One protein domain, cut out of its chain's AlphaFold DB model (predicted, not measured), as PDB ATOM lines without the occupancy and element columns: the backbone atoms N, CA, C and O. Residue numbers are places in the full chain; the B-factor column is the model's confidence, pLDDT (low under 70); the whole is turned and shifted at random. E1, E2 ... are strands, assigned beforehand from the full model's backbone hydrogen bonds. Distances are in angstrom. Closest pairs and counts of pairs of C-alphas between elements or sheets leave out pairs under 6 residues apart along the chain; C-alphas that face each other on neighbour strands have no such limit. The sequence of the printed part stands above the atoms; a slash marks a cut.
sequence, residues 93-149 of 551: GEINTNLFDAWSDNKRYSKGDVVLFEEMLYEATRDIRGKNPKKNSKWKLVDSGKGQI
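This is residues 93 to 149 of the 551 residues of an uncharacterized protein of Flammeovirgaceae bacterium KN852 (UniProt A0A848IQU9). With little regular structure, this is a small three-strand antiparallel meander, each strand the neighbour of the one before, extended by long loops. Residues 93 to 113 run past the E1 edge of the sheet, and at one end a short antiparallel pairing joins residues 108 to 109 with 128 to 129. The printed part has 57 residues with E1, E2 and E3 in chain order and no named helix, all strand by class, though just 14 residues are in named elements. It is compact, radius of gyration of the C-alphas 10.4 A, but elongated, spanning 31 by 18 by 17 A.

E1, residues 114 to 117, begins at C-alpha 114 (136.374, -47.962, -24.390). E2, residues 120 to 124, is 13.1 A long. E3, residues 139 to 143, is 11.8 A long and ends at C-alpha 143 (139.181, -38.546, -27.334).

Hairpin E1 and E2 has N 115 and O 122 at 2.9 A. Hairpin E2 and E3 has N 123 and O 140 at 2.9 A.

The printed part has no cut. The link E2 to E3 is long. Residues 93 to 99 and 144 to 149 have pLDDT under 70.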
ATOM      1  N   GLY A  93     137.727 -29.385 -15.545       54.41
ATOM      2  CA  GLY A  93     138.792 -29.671 -16.526       54.41
ATOM      3  C   GLY A  93     139.481 -31.032 -16.375       54.41
ATOM      4  O   GLY A  93     140.246 -31.424 -17.258       54.41
ATOM      5  N   GLU A  94     139.172 -31.782 -15.319       55.94
ATOM      6  CA  GLU A  94     139.660 -33.146 -15.114       55.94
ATOM      7  C   GLU A  94     138.663 -34.168 -15.674       55.94
ATOM      8  O   GLU A  94     137.448 -34.005 -15.576       55.94
ATOM      9  N   ILE A  95     139.170 -35.226 -16.309       57.62
ATOM     10  CA  ILE A  95     138.342 -36.342 -16.776       57.62
ATOM     11  C   ILE A  95     137.852 -37.089 -15.540       57.62
ATOM     12  O   ILE A  95     138.679 -37.568 -14.763       57.62
ATOM     13  N   ASN A  96     136.538 -37.267 -15.385       60.66
ATOM     14  CA  ASN A  96     136.022 -38.184 -14.373       60.66
ATOM     15  C   ASN A  96     136.462 -39.625 -14.702       60.66
ATOM     16  O   ASN A  96     135.845 -40.333 -15.504       60.66
ATOM     17  N   THR A  97     137.571 -40.047 -14.093       60.91
ATOM     18  CA  THR A  97     138.209 -41.346 -14.332       60.91
ATOM     19  C   THR A  97     137.349 -42.520 -13.864       60.91
ATOM     20  O   THR A  97     137.529 -43.626 -14.368       60.91
ATOM     21  N   ASN A  98     136.356 -42.277 -13.000       60.06
ATOM     22  CA  ASN A  98     135.417 -43.295 -12.520       60.06
ATOM     23  C   ASN A  98     134.410 -43.734 -13.598       60.06
ATOM     24  O   ASN A  98     133.794 -44.792 -13.478       60.06
ATOM     25  N   LEU A  99     134.251 -42.963 -14.682       58.22
ATOM     26  CA  LEU A  99     133.336 -43.310 -15.775       58.22
ATOM     27  C   LEU A  99     133.864 -44.450 -16.667       58.22
ATOM     28  O   LEU A  99     133.070 -45.081 -17.377       58.22
ATOM     29  N   PHE A 100     135.175 -44.724 -16.644       72.88
ATOM     30  CA  PHE A 100     135.843 -45.642 -17.568       72.88
ATOM     31  C   PHE A 100     136.651 -46.702 -16.844       72.88
ATOM     32  O   PHE A 100     137.411 -46.414 -15.925       72.88
ATOM     33  N   ASP A 101     136.580 -47.931 -17.353       79.50
ATOM     34  CA  ASP A 101     137.514 -48.962 -16.932       79.50
ATOM     35  C   ASP A 101     138.940 -48.506 -17.260       79.50
ATOM     36  O   ASP A 101     139.278 -48.225 -18.419       79.50
ATOM     37  N   ALA A 102     139.802 -48.491 -16.244       87.62
ATOM     38  CA  ALA A 102     141.232 -48.382 -16.466       87.62
ATOM     39  C   ALA A 102     141.680 -49.531 -17.381       87.62
ATOM     40  O   ALA A 102     141.314 -50.702 -17.192       87.62
ATOM     41  N   TRP A 103     142.472 -49.204 -18.401       94.12
ATOM     42  CA  TRP A 103     143.069 -50.231 -19.239       94.12
ATOM     43  C   TRP A 103     143.950 -51.162 -18.392       94.12
ATOM     44  O   TRP A 103     144.715 -50.721 -17.536       94.12
ATOM     45  N   SER A 104     143.867 -52.460 -18.669       93.56
ATOM     46  CA  SER A 104     144.628 -53.510 -18.007       93.56
ATOM     47  C   SER A 104     145.193 -54.484 -19.038       93.56
ATOM     48  O   SER A 104     144.519 -54.895 -19.989       93.56
ATOM     49  N   ASP A 105     146.447 -54.880 -18.847       95.44
ATOM     50  CA  ASP A 105     147.192 -55.774 -19.736       95.44
ATOM     51  C   ASP A 105     146.741 -57.249 -19.661       95.44
ATOM     52  O   ASP A 105     147.041 -58.058 -20.546       95.44
ATOM     53  N   ASN A 106     145.967 -57.610 -18.640       93.81
ATOM     54  CA  ASN A 106     145.470 -58.968 -18.441       93.81
ATOM     55  C   ASN A 106     144.019 -59.164 -18.933       93.81
ATOM     56  O   ASN A 106     143.605 -60.309 -19.164       93.81
ATOM     57  N   LYS A 107     143.278 -58.070 -19.167       92.75
ATOM     58  CA  LYS A 107     141.861 -58.071 -19.555       92.75
ATOM     59  C   LYS A 107     141.691 -58.274 -21.064       92.75
ATOM     60  O   LYS A 107     142.489 -57.815 -21.890       92.75
ATOM     61  N   ARG A 108     140.647 -59.016 -21.438       93.94
ATOM     62  CA  ARG A 108     140.179 -59.113 -22.825       93.94
ATOM     63  C   ARG A 108     139.113 -58.048 -23.050       93.94
ATOM     64  O   ARG A 108     138.200 -57.932 -22.244       93.94
ATOM     65  N   TYR A 109     139.254 -57.335 -24.153       91.44
ATOM     66  CA  TYR A 109     138.359 -56.297 -24.623       91.44
ATOM     67  C   TYR A 109     137.722 -56.741 -25.938       91.44
ATOM     68  O   TYR A 109     138.407 -57.295 -26.812       91.44
ATOM     69  N   SER A 110     136.423 -56.523 -26.054       88.56
ATOM     70  CA  SER A 110     135.629 -56.728 -27.261       88.56
ATOM     71  C   SER A 110     135.749 -55.517 -28.182       88.56
ATOM     72  O   SER A 110     136.084 -54.415 -27.747       88.56
ATOM     73  N   LYS A 111     135.479 -55.697 -29.478       88.50
ATOM     74  CA  LYS A 111     135.327 -54.553 -30.391       88.50
ATOM     75  C   LYS A 111     134.273 -53.562 -29.858       88.50
ATOM     76  O   LYS A 111     133.135 -53.967 -29.643       88.50
ATOM     77  N   GLY A 112     134.640 -52.288 -29.736       80.69
ATOM     78  CA  GLY A 112     133.800 -51.204 -29.220       80.69
ATOM     79  C   GLY A 112     134.035 -50.860 -27.749       80.69
ATOM     80  O   GLY A 112     133.549 -49.828 -27.291       80.69
ATOM     81  N   ASP A 113     134.791 -51.681 -27.012       82.94
ATOM     82  CA  ASP A 113     135.128 -51.380 -25.620       82.94
ATOM     83  C   ASP A 113     135.990 -50.117 -25.549       82.94
ATOM     84  O   ASP A 113     136.990 -50.007 -26.266       82.94
ATOM     85  N   VAL A 114     135.625 -49.194 -24.657       84.50
ATOM     86  CA  VAL A 114     136.374 -47.962 -24.390       84.50
ATOM     87  C   VAL A 114     137.080 -48.072 -23.044       84.50
ATOM     88  O   VAL A 114     136.481 -48.494 -22.056       84.50
ATOM     89  N   VAL A 115     138.356 -47.699 -23.013       88.56
ATOM     90  CA  VAL A 115     139.197 -47.732 -21.810       88.56
ATOM     91  C   VAL A 115     139.918 -46.409 -21.612       88.56
ATOM     92  O   VAL A 115     140.283 -45.747 -22.589       88.56
ATOM     93  N   LEU A 116     140.188 -46.076 -20.352       87.56
ATOM     94  CA  LEU A 116     141.073 -44.976 -19.992       87.56
ATOM     95  C   LEU A 116     142.520 -45.476 -19.922       87.56
ATOM     96  O   LEU A 116     142.833 -46.418 -19.189       87.56
ATOM     97  N   PHE A 117     143.410 -44.847 -20.685       91.19
ATOM     98  CA  PHE A 117     144.841 -45.137 -20.664       91.19
ATOM     99  C   PHE A 117     145.645 -43.846 -20.800       91.19
ATOM    100  O   PHE A 117     145.580 -43.191 -21.839       91.19
ATOM    101  N   GLU A 118     146.423 -43.506 -19.765       89.50
ATOM    102  CA  GLU A 118     147.214 -42.264 -19.705       89.50
ATOM    103  C   GLU A 118     146.355 -41.028 -20.036       89.50
ATOM    104  O   GLU A 118     146.679 -40.276 -20.953       89.50
ATOM    105  N   GLU A 119     145.219 -40.890 -19.336       81.75
ATOM    106  CA  GLU A 119     144.265 -39.768 -19.469       81.75
ATOM    107  C   GLU A 119     143.620 -39.627 -20.861       81.75
ATOM    108  O   GLU A 119     142.988 -38.625 -21.180       81.75
ATOM    109  N   MET A 120     143.739 -40.649 -21.706       83.00
ATOM    110  CA  MET A 120     143.134 -40.686 -23.033       83.00
ATOM    111  C   MET A 120     142.176 -41.863 -23.166       83.00
ATOM    112  O   MET A 120     142.413 -42.943 -22.614       83.00
ATOM    113  N   LEU A 121     141.112 -41.661 -23.941       84.62
ATOM    114  CA  LEU A 121     140.112 -42.690 -24.202       84.62
ATOM    115  C   LEU A 121     140.425 -43.415 -25.504       84.62
ATOM    116  O   LEU A 121     140.550 -42.803 -26.569       84.62
ATOM    117  N   TYR A 122     140.518 -44.736 -25.419       90.00
ATOM    118  CA  TYR A 122     140.771 -45.600 -26.566       90.00
ATOM    119  C   TYR A 122     139.638 -46.601 -26.743       90.00
ATOM    120  O   TYR A 122     139.253 -47.262 -25.787       90.00
ATOM    121  N   GLU A 123     139.168 -46.763 -27.977       90.88
ATOM    122  CA  GLU A 123     138.179 -47.766 -28.373       90.88
ATOM    123  C   GLU A 123     138.870 -48.941 -29.066       90.88
ATOM    124  O   GLU A 123     139.687 -48.764 -29.981       90.88
ATOM    125  N   ALA A 124     138.538 -50.163 -28.662       93.50
ATOM    126  CA  ALA A 124     139.006 -51.365 -29.329       93.50
ATOM    127  C   ALA A 124     138.327 -51.512 -30.704       93.50
ATOM    128  O   ALA A 124     137.142 -51.791 -30.820       93.50
ATOM    129  N   THR A 125     139.086 -51.413 -31.790       93.06
ATOM    130  CA  THR A 125     138.577 -51.601 -33.168       93.06
ATOM    131  C   THR A 125     138.316 -53.069 -33.535       93.06
ATOM    132  O   THR A 125     137.678 -53.364 -34.551       93.06
ATOM    133  N   ARG A 126     138.824 -54.003 -32.723       92.88
ATOM    134  CA  ARG A 126     138.628 -55.458 -32.799       92.88
ATOM    135  C   ARG A 126     138.960 -56.085 -31.449       92.88
ATOM    136  O   ARG A 126     139.741 -55.505 -30.701       92.88
ATOM    137  N   ASP A 127     138.484 -57.305 -31.214       93.19
ATOM    138  CA  ASP A 127     138.843 -58.082 -30.029       93.19
ATOM    139  C   ASP A 127     140.362 -58.091 -29.768       93.19
ATOM    140  O   ASP A 127     141.199 -58.399 -30.644       93.19
ATOM    141  N   ILE A 128     140.727 -57.745 -28.535       95.81
ATOM    142  CA  ILE A 128     142.113 -57.598 -28.106       95.81
ATOM    143  C   ILE A 128     142.280 -57.996 -26.641       95.81
ATOM    144  O   ILE A 128     141.413 -57.764 -25.815       95.81
ATOM    145  N   ARG A 129     143.417 -58.602 -26.297       95.75
ATOM    146  CA  ARG A 129     143.790 -58.886 -24.909       95.75
ATOM    147  C   ARG A 129     144.955 -57.995 -24.516       95.75
ATOM    148  O   ARG A 129     146.035 -58.165 -25.082       95.75
ATOM    149  N   GLY A 130     144.680 -57.031 -23.640       85.75
ATOM    150  CA  GLY A 130     145.651 -56.225 -22.907       85.75
ATOM    151  C   GLY A 130     146.924 -55.804 -23.641       85.75
ATOM    152  O   GLY A 130     148.026 -55.921 -23.114       85.75
ATOM    153  N   LYS A 131     146.801 -55.292 -24.873       93.00
ATOM    154  CA  LYS A 131     147.922 -54.619 -25.550       93.00
ATOM    155  C   LYS A 131     147.804 -53.117 -25.362       93.00
ATOM    156  O   LYS A 131     146.699 -52.593 -25.471       93.00
ATOM    157  N   ASN A 132     148.940 -52.464 -25.128       95.38
ATOM    158  CA  ASN A 132     149.035 -51.027 -24.881       95.38
ATOM    159  C   ASN A 132     148.293 -50.219 -25.975       95.38
ATOM    160  O   ASN A 132     148.626 -50.391 -27.157       95.38
ATOM    161  N   PRO A 133     147.335 -49.345 -25.602       96.25
ATOM    162  CA  PRO A 133     146.536 -48.588 -26.558       96.25
ATOM    163  C   PRO A 133     147.314 -47.660 -27.493       96.25
ATOM    164  O   PRO A 133     147.024 -47.624 -28.686       96.25
ATOM    165  N   LYS A 134     148.384 -47.012 -27.019       95.75
ATOM    166  CA  LYS A 134     149.222 -46.123 -27.849       95.75
ATOM    167  C   LYS A 134     150.021 -46.855 -28.924       95.75
ATOM    168  O   LYS A 134     150.340 -46.284 -29.962       95.75
ATOM    169  N   LYS A 135     150.403 -48.108 -28.666       96.38
ATOM    170  CA  LYS A 135     151.348 -48.853 -29.521       96.38
ATOM    171  C   LYS A 135     150.674 -49.839 -30.465       96.38
ATOM    172  O   LYS A 135     151.361 -50.504 -31.241       96.38
ATOM    173  N   ASN A 136     149.356 -50.003 -30.383       96.56
ATOM    174  CA  ASN A 136     148.664 -51.044 -31.125       96.56
ATOM    175  C   ASN A 136     147.537 -50.472 -31.981       96.56
ATOM    176  O   ASN A 136     146.564 -49.951 -31.457       96.56
ATOM    177  N   SER A 137     147.612 -50.694 -33.296       95.94
ATOM    178  CA  SER A 137     146.596 -50.266 -34.271       95.94
ATOM    179  C   SER A 137     145.211 -50.891 -34.073       95.94
ATOM    180  O   SER A 137     144.270 -50.556 -34.783       95.94
ATOM    181  N   LYS A 138     145.073 -51.837 -33.135       96.44
ATOM    182  CA  LYS A 138     143.781 -52.342 -32.665       96.44
ATOM    183  C   LYS A 138     143.016 -51.347 -31.806       96.44
ATOM    184  O   LYS A 138     141.829 -51.574 -31.608       96.44
ATOM    185  N   TRP A 139     143.652 -50.293 -31.322       95.75
ATOM    186  CA  TRP A 139     142.995 -49.232 -30.580       95.75
ATOM    187  C   TRP A 139     142.871 -47.990 -31.453       95.75
ATOM    188  O   TRP A 139     143.786 -47.653 -32.207       95.75
ATOM    189  N   LYS A 140     141.727 -47.320 -31.353       93.50
ATOM    190  CA  LYS A 140     141.467 -46.018 -31.959       93.50
ATOM    191  C   LYS A 140     141.361 -45.002 -30.829       93.50
ATOM    192  O   LYS A 140     140.586 -45.215 -29.905       93.50
ATOM    193  N   LEU A 141     142.135 -43.921 -30.902       90.12
ATOM    194  CA  LEU A 141     141.954 -42.786 -30.000       90.12
ATOM    195  C   LEU A 141     140.563 -42.195 -30.262       90.12
ATOM    196  O   LEU A 141     140.268 -41.803 -31.393       90.12
ATOM    197  N   VAL A 142     139.710 -42.210 -29.243       82.62
ATOM    198  CA  VAL A 142     138.342 -41.673 -29.306       82.62
ATOM    199  C   VAL A 142     138.370 -40.200 -28.956       82.62
ATOM    200  O   VAL A 142     137.842 -39.377 -29.694       82.62
ATOM    201  N   ASP A 143     139.042 -39.891 -27.854       75.06
ATOM    202  CA  ASP A 143     139.181 -38.546 -27.334       75.06
ATOM    203  C   ASP A 143     140.596 -38.387 -26.771       75.06
ATOM    204  O   ASP A 143     141.106 -39.246 -26.043       75.06
ATOM    205  N   SER A 144     141.232 -37.272 -27.119       65.25
ATOM    206  CA  SER A 144     142.539 -36.857 -26.611       65.25
ATOM    207  C   SER A 144     142.485 -36.321 -25.172       65.25
ATOM    208  O   SER A 144     143.399 -35.610 -24.769       65.25
ATOM    209  N   GLY A 145     141.411 -36.603 -24.429       56.16
ATOM    210  CA  GLY A 145     141.212 -36.140 -23.058       56.16
ATOM    211  C   GLY A 145     140.496 -34.792 -22.943       56.16
ATOM    212  O   GLY A 145     140.676 -34.096 -21.949       56.16
ATOM    213  N   LYS A 146     139.685 -34.402 -23.941       54.78
ATOM    214  CA  LYS A 146     138.826 -33.204 -23.858       54.78
ATOM    215  C   LYS A 146     137.408 -33.487 -23.353       54.78
ATOM    216  O   LYS A 146     136.561 -32.601 -23.381       54.78
ATOM    217  N   GLY A 147     137.191 -34.677 -22.800       52.66
ATOM    218  CA  GLY A 147     136.164 -34.927 -21.805       52.66
ATOM    219  C   GLY A 147     134.774 -35.174 -22.361       52.66
ATOM    220  O   GLY A 147     133.833 -34.898 -21.640       52.66
ATOM    221  N   GLN A 148     134.583 -35.695 -23.572       59.03
ATOM    222  CA  GLN A 148     133.239 -36.170 -23.937       59.03
ATOM    223  C   GLN A 148     132.995 -37.560 -23.351       59.03
ATOM    224  O   GLN A 148     133.786 -38.474 -23.578       59.03
ATOM    225  N   ILE A 149     131.892 -37.720 -22.613       61.78
ATOM    226  CA  ILE A 149     131.392 -39.013 -22.146       61.78
ATOM    227  C   ILE A 149     131.082 -39.866 -23.396       61.78
ATOM    228  O   ILE A 149     130.170 -39.539 -24.155       61.78
TER     229      ILE A 149